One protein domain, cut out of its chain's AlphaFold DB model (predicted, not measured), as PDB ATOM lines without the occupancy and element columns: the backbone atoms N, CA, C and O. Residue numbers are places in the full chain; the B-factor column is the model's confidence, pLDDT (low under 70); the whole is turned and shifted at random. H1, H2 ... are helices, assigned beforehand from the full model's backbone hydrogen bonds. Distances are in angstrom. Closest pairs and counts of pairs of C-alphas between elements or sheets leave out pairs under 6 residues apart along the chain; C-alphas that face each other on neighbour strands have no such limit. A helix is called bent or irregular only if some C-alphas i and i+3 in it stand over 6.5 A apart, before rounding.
ATOM      1  N   GLU A 254     171.947 189.161 225.354       61.81
ATOM      2  CA  GLU A 254     172.257 190.364 224.579       61.81
ATOM      3  C   GLU A 254     171.673 191.616 225.253       61.81
ATOM      4  O   GLU A 254     170.469 191.704 225.518       61.81
ATOM      5  N   ASP A 255     172.515 192.626 225.488       58.72
ATOM      6  CA  ASP A 255     172.092 193.896 226.094       58.72
ATOM      7  C   ASP A 255     171.034 194.630 225.252       58.72
ATOM      8  O   ASP A 255     170.138 195.275 225.809       58.72
ATOM      9  N   SER A 256     171.056 194.440 223.927       55.66
ATOM     10  CA  SER A 256     170.098 194.993 222.959       55.66
ATOM     11  C   SER A 256     168.775 194.226 222.837       55.66
ATOM     12  O   SER A 256     167.956 194.579 221.991       55.66
ATOM     13  N   ALA A 257     168.539 193.184 223.641       59.69
ATOM     14  CA  ALA A 257     167.296 192.421 223.567       59.69
ATOM     15  C   ALA A 257     166.104 193.204 224.154       59.69
ATOM     16  O   ALA A 257     166.174 193.748 225.270       59.69
ATOM     17  N   ASN A 258     164.987 193.217 223.418       69.19
ATOM     18  CA  ASN A 258     163.714 193.811 223.845       69.19
ATOM     19  C   ASN A 258     163.146 193.093 225.088       69.19
ATOM     20  O   ASN A 258     163.436 191.920 225.328       69.19
ATOM     21  N   LEU A 259     162.286 193.762 225.872       64.94
ATOM     22  CA  LEU A 259     161.660 193.177 227.080       64.94
ATOM     23  C   LEU A 259     160.921 191.854 226.797       64.94
ATOM     24  O   LEU A 259     160.975 190.935 227.611       64.94
ATOM     25  N   ILE A 260     160.311 191.739 225.614       65.31
ATOM     26  CA  ILE A 260     159.611 190.536 225.133       65.31
ATOM     27  C   ILE A 260     160.588 189.369 224.907       65.31
ATOM     28  O   ILE A 260     160.265 188.226 225.204       65.31
ATOM     29  N   GLN A 261     161.810 189.645 224.444       65.19
ATOM     30  CA  GLN A 261     162.857 188.630 224.262       65.19
ATOM     31  C   GLN A 261     163.519 188.243 225.589       65.19
ATOM     32  O   GLN A 261     163.973 187.113 225.758       65.19
ATOM     33  N   LYS A 262     163.561 189.174 226.550       72.62
ATOM     34  CA  LYS A 262     164.091 188.916 227.894       72.62
ATOM     35  C   LYS A 262     163.159 188.020 228.717       72.62
ATOM     36  O   LYS A 262     163.670 187.162 229.435       72.62
ATOM     37  N   TYR A 263     161.836 188.171 228.570       79.25
ATOM     38  CA  TYR A 263     160.818 187.431 229.339       79.25
ATOM     39  C   TYR A 263     159.667 186.886 228.466       79.25
ATOM     40  O   TYR A 263     158.504 187.230 228.691       79.25
ATOM     41  N   PRO A 264     159.952 186.017 227.480       78.00
ATOM     42  CA  PRO A 264     158.966 185.598 226.483       78.00
ATOM     43  C   PRO A 264     157.752 184.901 227.103       78.00
ATOM     44  O   PRO A 264     156.617 185.205 226.746       78.00
ATOM     45  N   LEU A 265     157.971 184.025 228.085       78.06
ATOM     46  CA  LEU A 265     156.906 183.235 228.706       78.06
ATOM     47  C   LEU A 265     155.857 184.109 229.411       78.06
ATOM     48  O   LEU A 265     154.663 183.866 229.277       78.06
ATOM     49  N   VAL A 266     156.286 185.170 230.099       84.88
ATOM     50  CA  VAL A 266     155.384 186.077 230.832       84.88
ATOM     51  C   VAL A 266     154.508 186.866 229.864       84.88
ATOM     52  O   VAL A 266     153.301 186.980 230.072       84.88
ATOM     53  N   PHE A 267     155.096 187.364 228.772       83.00
ATOM     54  CA  PHE A 267     154.349 188.069 227.732       83.00
ATOM     55  C   PHE A 267     153.353 187.150 227.016       83.00
ATOM     56  O   PHE A 267     152.220 187.567 226.787       83.00
ATOM     57  N   TRP A 268     153.725 185.899 226.729       81.88
ATOM     58  CA  TRP A 268     152.806 184.909 226.157       81.88
ATOM     59  C   TRP A 268     151.647 184.569 227.103       81.88
ATOM     60  O   TRP A 268     150.494 184.584 226.676       81.88
ATOM     61  N   CYS A 269     151.914 184.333 228.390       84.06
ATOM     62  CA  CYS A 269     150.862 184.078 229.378       84.06
ATOM     63  C   CYS A 269     149.911 185.275 229.535       84.06
ATOM     64  O   CYS A 269     148.693 185.101 229.492       84.06
ATOM     65  N   ASN A 270     150.446 186.495 229.656       87.44
ATOM     66  CA  ASN A 270     149.633 187.710 229.747       87.44
ATOM     67  C   ASN A 270     148.803 187.936 228.476       87.44
ATOM     68  O   ASN A 270     147.647 188.338 228.568       87.44
ATOM     69  N   HIS A 271     149.361 187.634 227.301       83.44
ATOM     70  CA  HIS A 271     148.637 187.720 226.039       83.44
ATOM     71  C   HIS A 271     147.435 186.766 226.004       83.44
ATOM     72  O   HIS A 271     146.323 187.207 225.727       83.44
ATOM     73  N   VAL A 272     147.627 185.494 226.373       85.81
ATOM     74  CA  VAL A 272     146.535 184.505 226.452       85.81
ATOM     75  C   VAL A 272     145.438 184.956 227.423       85.81
ATOM     76  O   VAL A 272     144.257 184.873 227.090       85.81
ATOM     77  N   LEU A 273     145.802 185.487 228.594       87.69
ATOM     78  CA  LEU A 273     144.828 185.981 229.575       87.69
ATOM     79  C   LEU A 273     144.020 187.175 229.047       87.69
ATOM     80  O   LEU A 273     142.804 187.214 229.225       87.69
ATOM     81  N   VAL A 274     144.665 188.116 228.352       87.25
ATOM     82  CA  VAL A 274     143.977 189.253 227.719       87.25
ATOM     83  C   VAL A 274     143.015 188.779 226.626       87.25
ATOM     84  O   VAL A 274     141.900 189.293 226.547       87.25
ATOM     85  N   CYS A 275     143.382 187.766 225.833       84.06
ATOM     86  CA  CYS A 275     142.476 187.164 224.848       84.06
ATOM     87  C   CYS A 275     141.209 186.603 225.509       84.06
ATOM     88  O   CYS A 275     140.099 186.865 225.044       84.06
ATOM     89  N   ILE A 276     141.370 185.872 226.617       85.75
ATOM     90  CA  ILE A 276     140.251 185.283 227.366       85.75
ATOM     91  C   ILE A 276     139.354 186.379 227.957       85.75
ATOM     92  O   ILE A 276     138.132 186.284 227.840       85.75
ATOM     93  N   ILE A 277     139.931 187.444 228.530       87.25
ATOM     94  CA  ILE A 277     139.164 188.585 229.061       87.25
ATOM     95  C   ILE A 277     138.364 189.256 227.946       87.25
ATOM     96  O   ILE A 277     137.162 189.457 228.100       87.25
ATOM     97  N   SER A 278     138.990 189.567 226.811       83.00
ATOM     98  CA  SER A 278     138.313 190.232 225.693       83.00
ATOM     99  C   SER A 278     137.198 189.376 225.094       83.00
ATOM    100  O   SER A 278     136.124 189.896 224.795       83.00
ATOM    101  N   MET A 279     137.406 188.061 224.979       81.31
ATOM    102  CA  MET A 279     136.370 187.131 224.527       81.31
ATOM    103  C   MET A 279     135.219 187.027 225.540       81.31
ATOM    104  O   MET A 279     134.052 187.024 225.147       81.31
ATOM    105  N   GLY A 280     135.526 187.010 226.842       82.12
ATOM    106  CA  GLY A 280     134.532 187.033 227.917       82.12
ATOM    107  C   GLY A 280     133.715 188.328 227.946       82.12
ATOM    108  O   GLY A 280     132.491 188.280 228.065       82.12
ATOM    109  N   CYS A 281     134.366 189.480 227.768       82.00
ATOM    110  CA  CYS A 281     133.718 190.787 227.663       82.00
ATOM    111  C   CYS A 281     132.822 190.884 226.421       82.00
ATOM    112  O   CYS A 281     131.700 191.367 226.533       82.00
ATOM    113  N   TRP A 282     133.266 190.373 225.268       80.81
ATOM    114  CA  TRP A 282     132.460 190.305 224.043       80.81
ATOM    115  C   TRP A 282     131.217 189.421 224.218       80.81
ATOM    116  O   TRP A 282     130.100 189.841 223.918       80.81
ATOM    117  N   ALA A 283     131.383 188.227 224.796       76.75
ATOM    118  CA  ALA A 283     130.269 187.332 225.102       76.75
ATOM    119  C   ALA A 283     129.289 187.938 226.126       76.75
ATOM    120  O   ALA A 283     128.083 187.696 226.063       76.75
ATOM    121  N   TYR A 284     129.790 188.731 227.077       78.25
ATOM    122  CA  TYR A 284     128.961 189.455 228.039       78.25
ATOM    123  C   TYR A 284     128.214 190.637 227.404       78.25
ATOM    124  O   TYR A 284     127.035 190.829 227.702       78.25
ATOM    125  N   TYR A 285     128.870 191.383 226.513       76.12
ATOM    126  CA  TYR A 285     128.297 192.507 225.770       76.12
ATOM    127  C   TYR A 285     127.100 192.066 224.919       76.12
ATOM    128  O   TYR A 285     126.010 192.610 225.077       76.12
ATOM    129  N   ILE A 286     127.262 190.988 224.140       69.94
ATOM    130  CA  ILE A 286     126.177 190.396 223.336       69.94
ATOM    131  C   ILE A 286     124.990 189.966 224.207       69.94
ATOM    132  O   ILE A 286     123.842 190.071 223.794       69.94
ATOM    133  N   LYS A 287     125.249 189.488 225.430       68.88
ATOM    134  CA  LYS A 287     124.192 189.038 226.344       68.88
ATOM    135  C   LYS A 287     123.442 190.193 227.028       68.88
ATOM    136  O   LYS A 287     122.330 189.971 227.501       68.88
ATOM    137  N   CYS A 288     124.045 191.379 227.148       65.00
ATOM    138  CA  CYS A 288     123.481 192.499 227.913       65.00
ATOM    139  C   CYS A 288     122.852 193.601 227.059       65.00
ATOM    140  O   CYS A 288     121.999 194.322 227.575       65.00
ATOM    141  N   GLU A 289     123.245 193.762 225.796       58.69
ATOM    142  CA  GLU A 289     122.603 194.748 224.929       58.69
ATOM    143  C   GLU A 289     121.329 194.201 224.272       58.69
ATOM    144  O   GLU A 289     121.375 193.366 223.372       58.69
ATOM    145  N   ASN A 290     120.187 194.792 224.633       54.81
ATOM    146  CA  ASN A 290     119.147 195.071 223.646       54.81
ATOM    147  C   ASN A 290     119.671 196.226 222.777       54.81
ATOM    148  O   ASN A 290     119.460 197.396 223.109       54.81
ATOM    149  N   LEU A 291     120.427 195.892 221.726       54.72
ATOM    150  CA  LEU A 291     120.930 196.839 220.727       54.72
ATOM    151  C   LEU A 291     119.801 197.791 220.305       54.72
ATOM    152  O   LEU A 291     118.666 197.360 220.111       54.72
ATOM    153  N   SER A 292     120.107 199.089 220.196       50.94
ATOM    154  CA  SER A 292     119.125 200.140 219.875       50.94
ATOM    155  C   SER A 292     118.161 199.704 218.758       50.94
ATOM    156  O   SER A 292     118.600 199.106 217.776       50.94
ATOM    157  N   LEU A 293     116.862 200.001 218.892       53.34
ATOM    158  CA  LEU A 293     115.767 199.521 218.023       53.34
ATOM    159  C   LEU A 293     116.047 199.577 216.500       53.34
ATOM    160  O   LEU A 293     115.548 198.733 215.761       53.34
ATOM    161  N   ASN A 294     116.875 200.514 216.024       50.50
ATOM    162  CA  ASN A 294     117.271 200.613 214.610       50.50
ATOM    163  C   ASN A 294     118.329 199.588 214.167       50.50
ATOM    164  O   ASN A 294     118.349 199.190 213.008       50.50
ATOM    165  N   VAL A 295     119.216 199.179 215.068       55.00
ATOM    166  CA  VAL A 295     120.254 198.173 214.812       55.00
ATOM    167  C   VAL A 295     119.680 196.767 215.017       55.00
ATOM    168  O   VAL A 295     120.007 195.862 214.258       55.00
ATOM    169  N   TYR A 296     118.736 196.611 215.951       55.75
ATOM    170  CA  TYR A 296     118.004 195.363 216.185       55.75
ATOM    171  C   TYR A 296     117.270 194.860 214.933       55.75
ATOM    172  O   TYR A 296     117.435 193.705 214.572       55.75
ATOM    173  N   ASN A 297     116.558 195.719 214.196       57.19
ATOM    174  CA  ASN A 297     115.834 195.292 212.986       57.19
ATOM    175  C   ASN A 297     116.749 194.886 211.812       57.19
ATOM    176  O   ASN A 297     116.334 194.100 210.972       57.19
ATOM    177  N   ILE A 298     117.981 195.405 211.744       55.62
ATOM    178  CA  ILE A 298     118.974 195.023 210.718       55.62
ATOM    179  C   ILE A 298     119.713 193.738 211.124       55.62
ATOM    180  O   ILE A 298     120.140 192.964 210.269       55.62
ATOM    181  N   ILE A 299     119.871 193.510 212.430       54.81
ATOM    182  CA  ILE A 299     120.588 192.359 212.987       54.81
ATOM    183  C   ILE A 299     119.679 191.136 213.149       54.81
ATOM    184  O   ILE A 299     120.152 190.028 212.916       54.81
ATOM    185  N   HIS A 300     118.386 191.320 213.436       53.91
ATOM    186  CA  HIS A 300     117.450 190.225 213.706       53.91
ATOM    187  C   HIS A 300     117.269 189.263 212.520       53.91
ATOM    188  O   HIS A 300     117.080 188.066 212.721       53.91
ATOM    189  N   ASP A 301     117.427 189.743 211.282       61.59
ATOM    190  CA  ASP A 301     117.395 188.879 210.094       61.59
ATOM    191  C   ASP A 301     118.610 187.931 210.005       61.59
ATOM    192  O   ASP A 301     118.557 186.938 209.284       61.59
ATOM    193  N   ASN A 302     119.711 188.201 210.725       62.38
ATOM    194  CA  ASN A 302     120.937 187.397 210.699       62.38
ATOM    195  C   ASN A 302     121.718 187.428 212.037       62.38
ATOM    196  O   ASN A 302     122.935 187.654 212.049       62.38
ATOM    197  N   ASP A 303     121.056 187.133 213.162       64.12
ATOM    198  CA  ASP A 303     121.663 187.117 214.511       64.12
ATOM    199  C   ASP A 303     122.947 186.255 214.583       64.12
ATOM    200  O   ASP A 303     123.938 186.597 215.236       64.12
ATOM    201  N   ILE A 304     122.975 185.149 213.831       65.94
ATOM    202  CA  ILE A 304     124.117 184.225 213.750       65.94
ATOM    203  C   ILE A 304     125.290 184.841 212.965       65.94
ATOM    204  O   ILE A 304     126.453 184.615 213.310       65.94
ATOM    205  N   ALA A 305     125.016 185.641 211.929       67.81
ATOM    206  CA  ALA A 305     126.057 186.237 211.093       67.81
ATOM    207  C   ALA A 305     126.801 187.356 211.831       67.81
ATOM    208  O   ALA A 305     128.022 187.439 211.734       67.81
ATOM    209  N   PHE A 306     126.098 188.175 212.620       71.38
ATOM    210  CA  PHE A 306     126.736 189.221 213.424       71.38
ATOM    211  C   PHE A 306     127.645 188.622 214.508       71.38
ATOM    212  O   PHE A 306     128.780 189.071 214.696       71.38
ATOM    213  N   PHE A 307     127.196 187.540 215.154       70.69
ATOM    214  CA  PHE A 307     128.022 186.770 216.084       70.69
ATOM    215  C   PHE A 307     129.286 186.215 215.404       70.69
ATOM    216  O   PHE A 307     130.392 186.356 215.934       70.69
ATOM    217  N   LEU A 308     129.147 185.635 214.207       74.50
ATOM    218  CA  LEU A 308     130.273 185.108 213.429       74.50
ATOM    219  C   LEU A 308     131.254 186.202 212.995       74.50
ATOM    220  O   LEU A 308     132.460 186.016 213.114       74.50
ATOM    221  N   VAL A 309     130.769 187.356 212.540       78.50
ATOM    222  CA  VAL A 309     131.629 188.460 212.085       78.50
ATOM    223  C   VAL A 309     132.395 189.081 213.252       78.50
ATOM    224  O   VAL A 309     133.598 189.311 213.137       78.50
ATOM    225  N   GLY A 310     131.743 189.307 214.394       74.75
ATOM    226  CA  GLY A 310     132.408 189.866 215.572       74.75
ATOM    227  C   GLY A 310     133.432 188.912 216.191       74.75
ATOM    228  O   GLY A 310     134.539 189.327 216.539       74.75
ATOM    229  N   THR A 311     133.119 187.615 216.257       76.00
ATOM    230  CA  THR A 311     134.086 186.598 216.711       76.00
ATOM    231  C   THR A 311     135.260 186.449 215.739       76.00
ATOM    232  O   THR A 311     136.406 186.386 216.184       76.00
ATOM    233  N   LEU A 312     135.014 186.486 214.423       80.81
ATOM    234  CA  LEU A 312     136.058 186.465 213.397       80.81
ATOM    235  C   LEU A 312     136.968 187.700 213.478       80.81
ATOM    236  O   LEU A 312     138.187 187.564 213.410       80.81
ATOM    237  N   PHE A 313     136.405 188.894 213.681       81.12
ATOM    238  CA  PHE A 313     137.178 190.128 213.843       81.12
ATOM    239  C   PHE A 313     138.113 190.058 215.057       81.12
ATOM    240  O   PHE A 313     139.300 190.366 214.949       81.12
ATOM    241  N   ILE A 314     137.608 189.577 216.196       79.75
ATOM    242  CA  ILE A 314     138.403 189.383 217.414       79.75
ATOM    243  C   ILE A 314     139.541 188.379 217.174       79.75
ATOM    244  O   ILE A 314     140.687 188.646 217.544       79.75
ATOM    245  N   LEU A 315     139.263 187.255 216.506       80.06
ATOM    246  CA  LEU A 315     140.282 186.261 216.155       80.06
ATOM    247  C   LEU A 315     141.345 186.817 215.199       80.06
ATOM    248  O   LEU A 315     142.519 186.498 215.366       80.06
ATOM    249  N   ILE A 316     140.973 187.674 214.243       81.69
ATOM    250  CA  ILE A 316     141.923 188.335 213.333       81.69
ATOM    251  C   ILE A 316     142.822 189.308 214.103       81.69
ATOM    252  O   ILE A 316     144.039 189.276 213.933       81.69
ATOM    253  N   VAL A 317     142.259 190.140 214.986       81.19
ATOM    254  CA  VAL A 317     143.038 191.092 215.798       81.19
ATOM    255  C   VAL A 317     144.023 190.356 216.709       81.19
ATOM    256  O   VAL A 317     145.195 190.731 216.788       81.19
ATOM    257  N   PHE A 318     143.594 189.267 217.351       79.19
ATOM    258  CA  PHE A 318     144.483 188.456 218.184       79.19
ATOM    259  C   PHE A 318     145.485 187.627 217.372       79.19
ATOM    260  O   PHE A 318     146.636 187.494 217.783       79.19
ATOM    261  N   GLY A 319     145.106 187.138 216.191       79.62
ATOM    262  CA  GLY A 319     146.013 186.518 215.221       79.62
ATOM    263  C   GLY A 319     147.127 187.465 214.760       79.62
ATOM    264  O   GLY A 319     148.291 187.082 214.682       79.62
ATOM    265  N   LEU A 320     146.806 188.740 214.531       79.44
ATOM    266  CA  LEU A 320     147.798 189.765 214.205       79.44
ATOM    267  C   LEU A 320     148.693 190.096 215.408       79.44
ATOM    268  O   LEU A 320     149.904 190.219 215.250       79.44
ATOM    269  N   LEU A 321     148.136 190.188 216.618       76.56
ATOM    270  CA  LEU A 321     148.918 190.428 217.838       76.56
ATOM    271  C   LEU A 321     149.866 189.265 218.166       76.56
ATOM    272  O   LEU A 321     151.032 189.509 218.469       76.56
ATOM    273  N   THR A 322     149.407 188.014 218.063       77.25
ATOM    274  CA  THR A 322     150.265 186.821 218.196       77.25
ATOM    275  C   THR A 322     151.371 186.811 217.146       77.25
ATOM    276  O   THR A 322     152.523 186.552 217.485       77.25
ATOM    277  N   PHE A 323     151.060 187.159 215.894       76.81
ATOM    278  CA  PHE A 323     152.047 187.271 214.821       76.81
ATOM    279  C   PHE A 323     153.093 188.361 215.104       76.81
ATOM    280  O   PHE A 323     154.288 188.118 214.939       76.81
ATOM    281  N   VAL A 324     152.679 189.532 215.600       77.00
ATOM    282  CA  VAL A 324     153.583 190.624 216.006       77.00
ATOM    283  C   VAL A 324     154.453 190.221 217.200       77.00
ATOM    284  O   VAL A 324     155.656 190.476 217.187       77.00
ATOM    285  N   LEU A 325     153.889 189.555 218.212       74.19
ATOM    286  CA  LEU A 325     154.648 189.038 219.358       74.19
ATOM    287  C   LEU A 325     155.662 187.969 218.931       74.19
ATOM    288  O   LEU A 325     156.805 187.990 219.385       74.19
ATOM    289  N   PHE A 326     155.278 187.080 218.014       73.75
ATOM    290  CA  PHE A 326     156.147 186.052 217.446       73.75
ATOM    291  C   PHE A 326     157.283 186.653 216.604       73.75
ATOM    292  O   PHE A 326     158.444 186.287 216.783       73.75
ATOM    293  N   TYR A 327     156.992 187.646 215.758       70.44
ATOM    294  CA  TYR A 327     158.018 188.383 215.013       70.44
ATOM    295  C   TYR A 327     158.930 189.203 215.929       70.44
ATOM    296  O   TYR A 327     160.138 189.242 215.710       70.44
ATOM    297  N   SER A 328     158.395 189.812 216.990       67.50
ATOM    298  CA  SER A 328     159.203 190.507 217.997       67.50
ATOM    299  C   SER A 328     160.088 189.548 218.804       67.50
ATOM    300  O   SER A 328     161.125 189.972 219.316       67.50
ATOM    301  N   PHE A 329     159.699 188.279 218.934       64.94
ATOM    302  CA  PHE A 329     160.505 187.236 219.563       64.94
ATOM    303  C   PHE A 329     161.628 186.736 218.637       64.94
ATOM    304  O   PHE A 329     162.757 186.583 219.088       64.94
ATOM    305  N   ILE A 330     161.343 186.553 217.342       65.75
ATOM    306  CA  ILE A 330     162.303 186.066 216.329       65.75
ATOM    307  C   ILE A 330     163.237 187.165 215.806       65.75
ATOM    308  O   ILE A 330     164.331 186.871 215.321       65.75
ATOM    309  N   GLY A 331     162.820 188.429 215.885       54.72
ATOM    310  CA  GLY A 331     163.557 189.566 215.354       54.72
ATOM    311  C   GLY A 331     164.954 189.688 215.957       54.72
ATOM    312  O   GLY A 331     165.123 190.240 217.044       54.72
ATOM    313  N   LYS A 332     165.968 189.240 215.205       50.03
ATOM    314  CA  LYS A 332     167.351 189.708 215.356       50.03
ATOM    315  C   LYS A 332     167.354 191.244 215.385       50.03
ATOM    316  O   LYS A 332     166.520 191.852 214.710       50.03
ATOM    317  N   PRO A 333     168.282 191.897 216.099       45.62
ATOM    318  CA  PRO A 333     168.393 193.352 216.080       45.62
ATOM    319  C   PRO A 333     168.781 193.834 214.669       45.62
ATOM    320  O   PRO A 333     169.953 193.942 214.329       45.62
ATOM    321  N   ILE A 334     167.785 194.144 213.831       44.44
ATOM    322  CA  ILE A 334     167.957 194.630 212.446       44.44
ATOM    323  C   ILE A 334     168.625 196.023 212.405       44.44
ATOM    324  O   ILE A 334     169.062 196.479 211.354       44.44
TER     325      ILE A 334
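AT A GLANCE: This is residues 254 to 334 of the 354 residues of an uncharacterized protein of Enterocloster clostridioformis (UniProt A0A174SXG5). Two long helices, H2 and arm H3b, run side by side and opposite ways as a rod, with short H1 at one end and arm H3a crosswise at the other. The 81 printed residues hold three named helices, H1, H2, H3, and no named strand: all helix, extended, radius of gyration of the C-alphas 18.1 A, spans 58 by 21 by 16 A.

IN THESE COORDINATES: Find H1 at residues 259 to 262; H2, residues 264 to 288, runs 36.2 A from C-alpha 264 at (158.966, 185.598, 226.483). H3, residues 293 to 330, assigned as one helix by its hydrogen bonds, is bent: C-alphas 301 and 304 are 9.0 A apart. Its arms are H3a, residues 293 to 301, and H3b, residues 304 to 330, 38.3 A, ending at C-alpha 330, (162.303, 186.066, 216.329).

HOW THE PARTS SIT: H2 and H3b only just touch, with 3 pairs of C-alphas within 8 A, closest Cys 275 and Phe 318, 7.1 A, at a shallow tilt of 12 degrees. H1 touches H3b at residues 325 to 329 alone, closest C-alphas Gln 261 and Phe 329, 5.4 A. H3a is about perpendicular to H3b, 90 degrees. Each O i to N i+4 pair is within hydrogen-bond range in H2 and H3b, 2 of 5 in H3a, with 2 of 6 O i to N i+3 pairs.

THE WHOLE: The printed part has no cut; both links are tight. Low pLDDT: residues 254 to 261, 286 to 305, 328 to 334.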